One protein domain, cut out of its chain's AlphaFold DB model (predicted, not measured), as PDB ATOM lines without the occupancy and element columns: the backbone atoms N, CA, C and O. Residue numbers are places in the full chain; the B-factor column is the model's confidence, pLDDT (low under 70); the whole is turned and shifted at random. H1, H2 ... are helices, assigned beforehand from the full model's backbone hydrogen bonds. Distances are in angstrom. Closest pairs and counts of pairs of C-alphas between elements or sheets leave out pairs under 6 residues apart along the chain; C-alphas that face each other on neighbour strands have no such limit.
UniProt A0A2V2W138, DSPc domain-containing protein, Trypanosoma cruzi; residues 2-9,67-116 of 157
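This is residues 2 to 9 and 67 to 116 of the 157 residues of the protein "DSPc domain-containing protein" of Trypanosoma cruzi (UniProt A0A2V2W138). Two helices, H2 and H4, sit side by side and run the same way as the core of a small body; the short helix H1 bridges them, touching H2 near Tyr 77 and H4 with residues 112 to 116, and H3 crosses H2 at residues 75 to 79. H1 reaches from Leu 2 near H4 to Cys 9 near H2, while H3 packs on H2 and is apart from H1. The printed part has 58 residues with four named helices, in the order H1, H2, H3, H4, and no named strand; its class is all helix. It is compact, with a radius of gyration of the C-alphas of 10.3 A, and rounded, with spans of 28 by 21 by 16 A.

H1 holds residues 2 to 9 and begins at C-alpha 2 at (26.044, 24.691, -4.274); its first and last C-alphas are 10.5 A apart. After the cut comes H2, residues 69 to 81, 17.8 A long from C-alpha 69 at (17.374, 22.433, 5.586) to C-alpha 81. H3 holds residues 86 to 96, 15.8 A from first to last C-alpha. H4, residues 103 to 116, is the longest helix, 20.1 A from first to last C-alpha, and ends at C-alpha 116 at (30.912, 31.664, -2.694).

H2 is the hub, touching the three other helices. H2 and H4 touch, the C-alphas of Ala 76 and Ala 109 being closest at 5.3 A. They run the same way at a shallow tilt of 31 degrees. H3 touches H2 at residues 75 to 79 of H2 alone, with the C-alphas of Leu 78 and Ala 89 closest at 6.1 A. These two run opposite ways at a steep tilt of 53 degrees. H1 touches H2, where the C-alphas of Cys 9 and Tyr 77 are closest at 5.7 A, and their lines are about perpendicular at 76 degrees. H1 also touches H4, at residues 112 to 116 of H4 alone, with the C-alphas of Leu 2 and Phe 112 closest at 6.0 A; their lines are about perpendicular at 77 degrees. H3 and H4 are close but not clearly touching, the closest C-alphas, those of Tyr 86 and Leu 110, being 7.9 A apart. H1 and H3 are apart. The helix packing is mostly crossed, with 1 of 4 touching pairs at a shallow tilt. Every O i to N i+4 pair is within hydrogen-bond range in H1, H2 and H4, and 6 of 7 are in H3.

The two C-alphas farthest apart are those of Glu 3 and Gln 95, at 28.8 A. Residues 10 to 66 are not printed, and C-alphas 9 and 67 are 18.3 A apart across this cut, which lies in the link from H1 to H2. The link from H2 to H3 is tight and that from H3 to H4 is short. The mean pLDDT of the printed part is 88.8, and no printed residue is under 70.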
ATOM      1  N   LEU A   2      25.570  23.419  -4.849       77.94
ATOM      2  CA  LEU A   2      26.044  24.691  -4.274       77.94
ATOM      3  C   LEU A   2      25.812  25.903  -5.194       77.94
ATOM      4  O   LEU A   2      25.394  26.951  -4.718       77.94
ATOM      5  N   GLU A   3      25.980  25.750  -6.511       73.88
ATOM      6  CA  GLU A   3      25.688  26.820  -7.481       73.88
ATOM      7  C   GLU A   3      24.230  27.283  -7.432       73.88
ATOM      8  O   GLU A   3      23.965  28.474  -7.326       73.88
ATOM      9  N   LEU A   4      23.280  26.340  -7.418       77.00
ATOM     10  CA  LEU A   4      21.854  26.652  -7.311       77.00
ATOM     11  C   LEU A   4      21.553  27.419  -6.018       77.00
ATOM     12  O   LEU A   4      20.836  28.415  -6.046       77.00
ATOM     13  N   LEU A   5      22.131  26.983  -4.893       77.25
ATOM     14  CA  LEU A   5      21.991  27.669  -3.611       77.25
ATOM     15  C   LEU A   5      22.560  29.097  -3.679       77.25
ATOM     16  O   LEU A   5      21.925  30.031  -3.199       77.25
ATOM     17  N   SER A   6      23.693  29.291  -4.360       77.75
ATOM     18  CA  SER A   6      24.314  30.606  -4.564       77.75
ATOM     19  C   SER A   6      23.443  31.522  -5.416       77.75
ATOM     20  O   SER A   6      23.271  32.696  -5.081       77.75
ATOM     21  N   THR A   7      22.859  30.999  -6.494       77.94
ATOM     22  CA  THR A   7      21.921  31.747  -7.336       77.94
ATOM     23  C   THR A   7      20.684  32.160  -6.549       77.94
ATOM     24  O   THR A   7      20.249  33.306  -6.667       77.94
ATOM     25  N   VAL A   8      20.130  31.269  -5.721       79.50
ATOM     26  CA  VAL A   8      18.960  31.587  -4.888       79.50
ATOM     27  C   VAL A   8      19.307  32.645  -3.839       79.50
ATOM     28  O   VAL A   8      18.585  33.635  -3.754       79.50
ATOM     29  N   CYS A   9      20.417  32.503  -3.105       81.00
ATOM     30  CA  CYS A   9      20.849  33.500  -2.116       81.00
ATOM     31  C   CYS A   9      21.047  34.885  -2.748       81.00
ATOM     32  O   CYS A   9      20.499  35.864  -2.243       81.00
ATOM     33  N   GLU A  67      14.140  23.037  10.966       83.69
ATOM     34  CA  GLU A  67      15.345  22.967  11.820       83.69
ATOM     35  C   GLU A  67      16.630  22.638  11.071       83.69
ATOM     36  O   GLU A  67      17.711  23.005  11.502       83.69
ATOM     37  N   THR A  68      16.517  21.925   9.952       88.06
ATOM     38  CA  THR A  68      17.677  21.351   9.260       88.06
ATOM     39  C   THR A  68      17.964  22.100   7.968       88.06
ATOM     40  O   THR A  68      18.820  22.972   7.905       88.06
ATOM     41  N   ARG A  69      17.192  21.818   6.913       88.81
ATOM     42  CA  ARG A  69      17.374  22.433   5.586       88.81
ATOM     43  C   ARG A  69      17.173  23.949   5.594       88.81
ATOM     44  O   ARG A  69      17.902  24.655   4.911       88.81
ATOM     45  N   ALA A  70      16.188  24.428   6.355       90.12
ATOM     46  CA  ALA A  70      15.931  25.856   6.497       90.12
ATOM     47  C   ALA A  70      17.088  26.552   7.227       90.12
ATOM     48  O   ALA A  70      17.528  27.606   6.784       90.12
ATOM     49  N   TRP A  71      17.634  25.912   8.267       93.75
ATOM     50  CA  TRP A  71      18.816  26.400   8.970       93.75
ATOM     51  C   TRP A  71      20.042  26.464   8.054       93.75
ATOM     52  O   TRP A  71      20.672  27.510   7.980       93.75
ATOM     53  N   VAL A  72      20.327  25.409   7.276       93.38
ATOM     54  CA  VAL A  72      21.457  25.409   6.322       93.38
ATOM     55  C   VAL A  72      21.341  26.569   5.333       93.38
ATOM     56  O   VAL A  72      22.328  27.251   5.074       93.38
ATOM     57  N   PHE A  73      20.140  26.811   4.795       91.62
ATOM     58  CA  PHE A  73      19.910  27.936   3.891       91.62
ATOM     59  C   PHE A  73      20.127  29.283   4.591       91.62
ATOM     60  O   PHE A  73      20.825  30.139   4.053       91.62
ATOM     61  N   ALA A  74      19.548  29.471   5.780       92.56
ATOM     62  CA  ALA A  74      19.681  30.712   6.537       92.56
ATOM     63  C   ALA A  74      21.149  31.003   6.875       92.56
ATOM     64  O   ALA A  74      21.627  32.111   6.653       92.56
ATOM     65  N   MET A  75      21.885  29.980   7.309       94.81
ATOM     66  CA  MET A  75      23.307  30.074   7.615       94.81
ATOM     67  C   MET A  75      24.130  30.458   6.382       94.81
ATOM     68  O   MET A  75      24.899  31.416   6.406       94.81
ATOM     69  N   ALA A  76      23.908  29.758   5.269       91.94
ATOM     70  CA  ALA A  76      24.538  30.054   3.988       91.94
ATOM     71  C   ALA A  76      24.253  31.491   3.514       91.94
ATOM     72  O   ALA A  76      25.144  32.163   2.988       91.94
ATOM     73  N   TYR A  77      23.023  31.973   3.697       91.25
ATOM     74  CA  TYR A  77      22.630  33.333   3.336       91.25
ATOM     75  C   TYR A  77      23.348  34.382   4.192       91.25
ATOM     76  O   TYR A  77      23.997  35.265   3.630       91.25
ATOM     77  N   LEU A  78      23.296  34.255   5.522       91.75
ATOM     78  CA  LEU A  78      23.928  35.201   6.450       91.75
ATOM     79  C   LEU A  78      25.438  35.291   6.214       91.75
ATOM     80  O   LEU A  78      25.986  36.386   6.108       91.75
ATOM     81  N   MET A  79      26.103  34.150   6.044       92.56
ATOM     82  CA  MET A  79      27.547  34.146   5.832       92.56
ATOM     83  C   MET A  79      27.943  34.727   4.468       92.56
ATOM     84  O   MET A  79      28.891  35.496   4.372       92.56
ATOM     85  N   SER A  80      27.222  34.384   3.394       88.12
ATOM     86  CA  SER A  80      27.629  34.777   2.032       88.12
ATOM     87  C   SER A  80      27.133  36.150   1.578       88.12
ATOM     88  O   SER A  80      27.797  36.780   0.758       88.12
ATOM     89  N   GLN A  81      25.954  36.586   2.030       86.31
ATOM     90  CA  GLN A  81      25.325  37.841   1.590       86.31
ATOM     91  C   GLN A  81      25.409  38.933   2.656       86.31
ATOM     92  O   GLN A  81      25.523  40.101   2.310       86.31
ATOM     93  N   CYS A  82      25.363  38.568   3.942       84.38
ATOM     94  CA  CYS A  82      25.495  39.528   5.042       84.38
ATOM     95  C   CYS A  82      26.931  39.622   5.580       84.38
ATOM     96  O   CYS A  82      27.185  40.434   6.460       84.38
ATOM     97  N   GLY A  83      27.859  38.802   5.070       86.00
ATOM     98  CA  GLY A  83      29.267  38.815   5.474       86.00
ATOM     99  C   GLY A  83      29.518  38.366   6.915       86.00
ATOM    100  O   GLY A  83      30.593  38.631   7.442       86.00
ATOM    101  N   MET A  84      28.545  37.709   7.554       91.31
ATOM    102  CA  MET A  84      28.673  37.266   8.943       91.31
ATOM    103  C   MET A  84      29.623  36.077   9.060       91.31
ATOM    104  O   MET A  84      29.592  35.143   8.252       91.31
ATOM    105  N   GLU A  85      30.417  36.051  10.124       90.31
ATOM    106  CA  GLU A  85      31.187  34.854  10.451       90.31
ATOM    107  C   GLU A  85      30.271  33.728  10.945       90.31
ATOM    108  O   GLU A  85      29.171  33.960  11.449       90.31
ATOM    109  N   TYR A  86      30.739  32.478  10.858       92.38
ATOM    110  CA  TYR A  86      29.952  31.318  11.291       92.38
ATOM    111  C   TYR A  86      29.430  31.479  12.728       92.38
ATOM    112  O   TYR A  86      28.250  31.283  12.988       92.38
ATOM    113  N   GLN A  87      30.288  31.855  13.680       93.06
ATOM    114  CA  GLN A  87      29.877  31.961  15.084       93.06
ATOM    115  C   GLN A  87      28.861  33.084  15.317       93.06
ATOM    116  O   GLN A  87      27.990  32.965  16.178       93.06
ATOM    117  N   GLU A  88      28.977  34.169  14.556       94.25
ATOM    118  CA  GLU A  88      28.050  35.293  14.605       94.25
ATOM    119  C   GLU A  88      26.679  34.890  14.056       94.25
ATOM    120  O   GLU A  88      25.669  35.052  14.744       94.25
ATOM    121  N   ALA A  89      26.650  34.282  12.868       94.12
ATOM    122  CA  ALA A  89      25.424  33.816  12.233       94.12
ATOM    123  C   ALA A  89      24.716  32.728  13.064       94.12
ATOM    124  O   ALA A  89      23.497  32.779  13.232       94.12
ATOM    125  N   ASP A  90      25.461  31.780  13.650       94.00
ATOM    126  CA  ASP A  90      24.887  30.732  14.507       94.00
ATOM    127  C   ASP A  90      24.266  31.336  15.771       94.00
ATOM    128  O   ASP A  90      23.130  31.015  16.125       94.00
ATOM    129  N   ARG A  91      24.968  32.278  16.417       94.50
ATOM    130  CA  ARG A  91      24.443  32.999  17.584       94.50
ATOM    131  C   ARG A  91      23.175  33.769  17.231       94.50
ATOM    132  O   ARG A  91      22.209  33.704  17.988       94.50
ATOM    133  N   HIS A  92      23.165  34.457  16.091       94.00
ATOM    134  CA  HIS A  92      22.005  35.206  15.620       94.00
ATOM    135  C   HIS A  92      20.795  34.290  15.390       94.00
ATOM    136  O   HIS A  92      19.706  34.560  15.892       94.00
ATOM    137  N   LEU A  93      20.982  33.156  14.710       92.75
ATOM    138  CA  LEU A  93      19.901  32.192  14.486       92.75
ATOM    139  C   LEU A  93      19.394  31.580  15.798       92.75
ATOM    140  O   LEU A  93      18.179  31.475  15.988       92.75
ATOM    141  N   ARG A  94      20.294  31.233  16.725       92.75
ATOM    142  CA  ARG A  94      19.934  30.663  18.034       92.75
ATOM    143  C   ARG A  94      19.144  31.618  18.930       92.75
ATOM    144  O   ARG A  94      18.377  31.147  19.762       92.75
ATOM    145  N   GLN A  95      19.294  32.933  18.758       93.00
ATOM    146  CA  GLN A  95      18.461  33.922  19.458       93.00
ATOM    147  C   GLN A  95      17.000  33.894  18.989       93.00
ATOM    148  O   GLN A  95      16.106  34.242  19.755       93.00
ATOM    149  N   LEU A  96      16.755  33.489  17.741       89.69
ATOM    150  CA  LEU A  96      15.419  33.470  17.139       89.69
ATOM    151  C   LEU A  96      14.703  32.136  17.359       89.69
ATOM    152  O   LEU A  96      13.483  32.101  17.518       89.69
ATOM    153  N   ARG A  97      15.449  31.028  17.320       87.31
ATOM    154  CA  ARG A  97      14.922  29.677  17.514       87.31
ATOM    155  C   ARG A  97      16.034  28.733  17.949       87.31
ATOM    156  O   ARG A  97      17.176  28.855  17.525       87.31
ATOM    157  N   GLU A  98      15.679  27.731  18.739       88.62
ATOM    158  CA  GLU A  98      16.600  26.659  19.085       88.62
ATOM    159  C   GLU A  98      16.879  25.753  17.870       88.62
ATOM    160  O   GLU A  98      15.965  25.175  17.274       88.62
ATOM    161  N   PHE A  99      18.156  25.635  17.494       88.88
ATOM    162  CA  PHE A  99      18.616  24.816  16.375       88.88
ATOM    163  C   PHE A  99      19.656  23.787  16.827       88.88
ATOM    164  O   PHE A  99      20.559  24.083  17.612       88.88
ATOM    165  N   HIS A 100      19.561  22.588  16.250       89.12
ATOM    166  CA  HIS A 100      20.469  21.467  16.495       89.12
ATOM    167  C   HIS A 100      20.984  20.897  15.167       89.12
ATOM    168  O   HIS A 100      20.604  19.789  14.777       89.12
ATOM    169  N   PRO A 101      21.794  21.665  14.414       89.88
ATOM    170  CA  PRO A 101      22.307  21.197  13.139       89.88
ATOM    171  C   PRO A 101      23.260  20.015  13.337       89.88
ATOM    172  O   PRO A 101      24.071  19.995  14.262       89.88
ATOM    173  N   SER A 102      23.188  19.023  12.449       92.88
ATOM    174  CA  SER A 102      24.150  17.918  12.459       92.88
ATOM    175  C   SER A 102      25.516  18.370  11.917       92.88
ATOM    176  O   SER A 102      25.572  19.314  11.123       92.88
ATOM    177  N   PRO A 103      26.625  17.680  12.246       93.06
ATOM    178  CA  PRO A 103      27.948  18.020  11.711       93.06
ATOM    179  C   PRO A 103      27.982  18.112  10.179       93.06
ATOM    180  O   PRO A 103      28.570  19.032   9.624       93.06
ATOM    181  N   ALA A 104      27.256  17.226   9.489       92.56
ATOM    182  CA  ALA A 104      27.135  17.259   8.031       92.56
ATOM    183  C   ALA A 104      26.430  18.529   7.515       92.56
ATOM    184  O   ALA A 104      26.760  19.038   6.448       92.56
ATOM    185  N   GLN A 105      25.454  19.064   8.253       91.25
ATOM    186  CA  GLN A 105      24.754  20.300   7.880       91.25
ATOM    187  C   GLN A 105      25.648  21.526   8.060       91.25
ATOM    188  O   GLN A 105      25.672  22.398   7.190       91.25
ATOM    189  N   VAL A 106      26.411  21.556   9.154       93.19
ATOM    190  CA  VAL A 106      27.440  22.573   9.398       93.19
ATOM    191  C   VAL A 106      28.476  22.545   8.275       93.19
ATOM    192  O   VAL A 106      28.770  23.577   7.675       93.19
ATOM    193  N   GLU A 107      28.965  21.356   7.921       93.06
ATOM    194  CA  GLU A 107      29.936  21.172   6.844       93.06
ATOM    195  C   GLU A 107      29.413  21.691   5.494       93.06
ATOM    196  O   GLU A 107      30.145  22.356   4.764       93.06
ATOM    197  N   ILE A 108      28.137  21.448   5.171       91.00
ATOM    198  CA  ILE A 108      27.511  21.975   3.948       91.00
ATOM    199  C   ILE A 108      27.505  23.509   3.944       91.00
ATOM    200  O   ILE A 108      27.856  24.104   2.924       91.00
ATOM    201  N   ALA A 109      27.128  24.152   5.054       91.12
ATOM    202  CA  ALA A 109      27.095  25.613   5.150       91.12
ATOM    203  C   ALA A 109      28.500  26.227   4.990       91.12
ATOM    204  O   ALA A 109      28.673  27.192   4.243       91.12
ATOM    205  N   LEU A 110      29.518  25.622   5.610       91.38
ATOM    206  CA  LEU A 110      30.911  26.068   5.496       91.38
ATOM    207  C   LEU A 110      31.475  25.867   4.083       91.38
ATOM    208  O   LEU A 110      32.068  26.787   3.519       91.38
ATOM    209  N   LYS A 111      31.249  24.693   3.477       91.19
ATOM    210  CA  LYS A 111      31.647  24.415   2.084       91.19
ATOM    211  C   LYS A 111      31.005  25.398   1.114       91.19
ATOM    212  O   LYS A 111      31.656  25.853   0.176       91.19
ATOM    213  N   PHE A 112      29.738  25.736   1.345       88.69
ATOM    214  CA  PHE A 112      29.048  26.743   0.555       88.69
ATOM    215  C   PHE A 112      29.705  28.118   0.680       88.69
ATOM    216  O   PHE A 112      29.982  28.740  -0.343       88.69
ATOM    217  N   PHE A 113      29.982  28.569   1.905       87.06
ATOM    218  CA  PHE A 113      30.616  29.864   2.143       87.06
ATOM    219  C   PHE A 113      31.970  29.977   1.429       87.06
ATOM    220  O   PHE A 113      32.200  30.944   0.700       87.06
ATOM    221  N   MET A 114      32.819  28.952   1.550       86.44
ATOM    222  CA  MET A 114      34.105  28.881   0.845       86.44
ATOM    223  C   MET A 114      33.935  28.968  -0.673       86.44
ATOM    224  O   MET A 114      34.561  29.810  -1.312       86.44
ATOM    225  N   HIS A 115      33.010  28.190  -1.241       85.31
ATOM    226  CA  HIS A 115      32.707  28.246  -2.670       85.31
ATOM    227  C   HIS A 115      32.253  29.648  -3.114       85.31
ATOM    228  O   HIS A 115      32.689  30.154  -4.151       85.31
ATOM    229  N   THR A 116      31.369  30.306  -2.353       80.88
ATOM    230  CA  THR A 116      30.912  31.664  -2.694       80.88
ATOM    231  C   THR A 116      32.019  32.701  -2.584       80.88
ATOM    232  O   THR A 116      32.102  33.569  -3.447       80.88
TER     233      THR A 116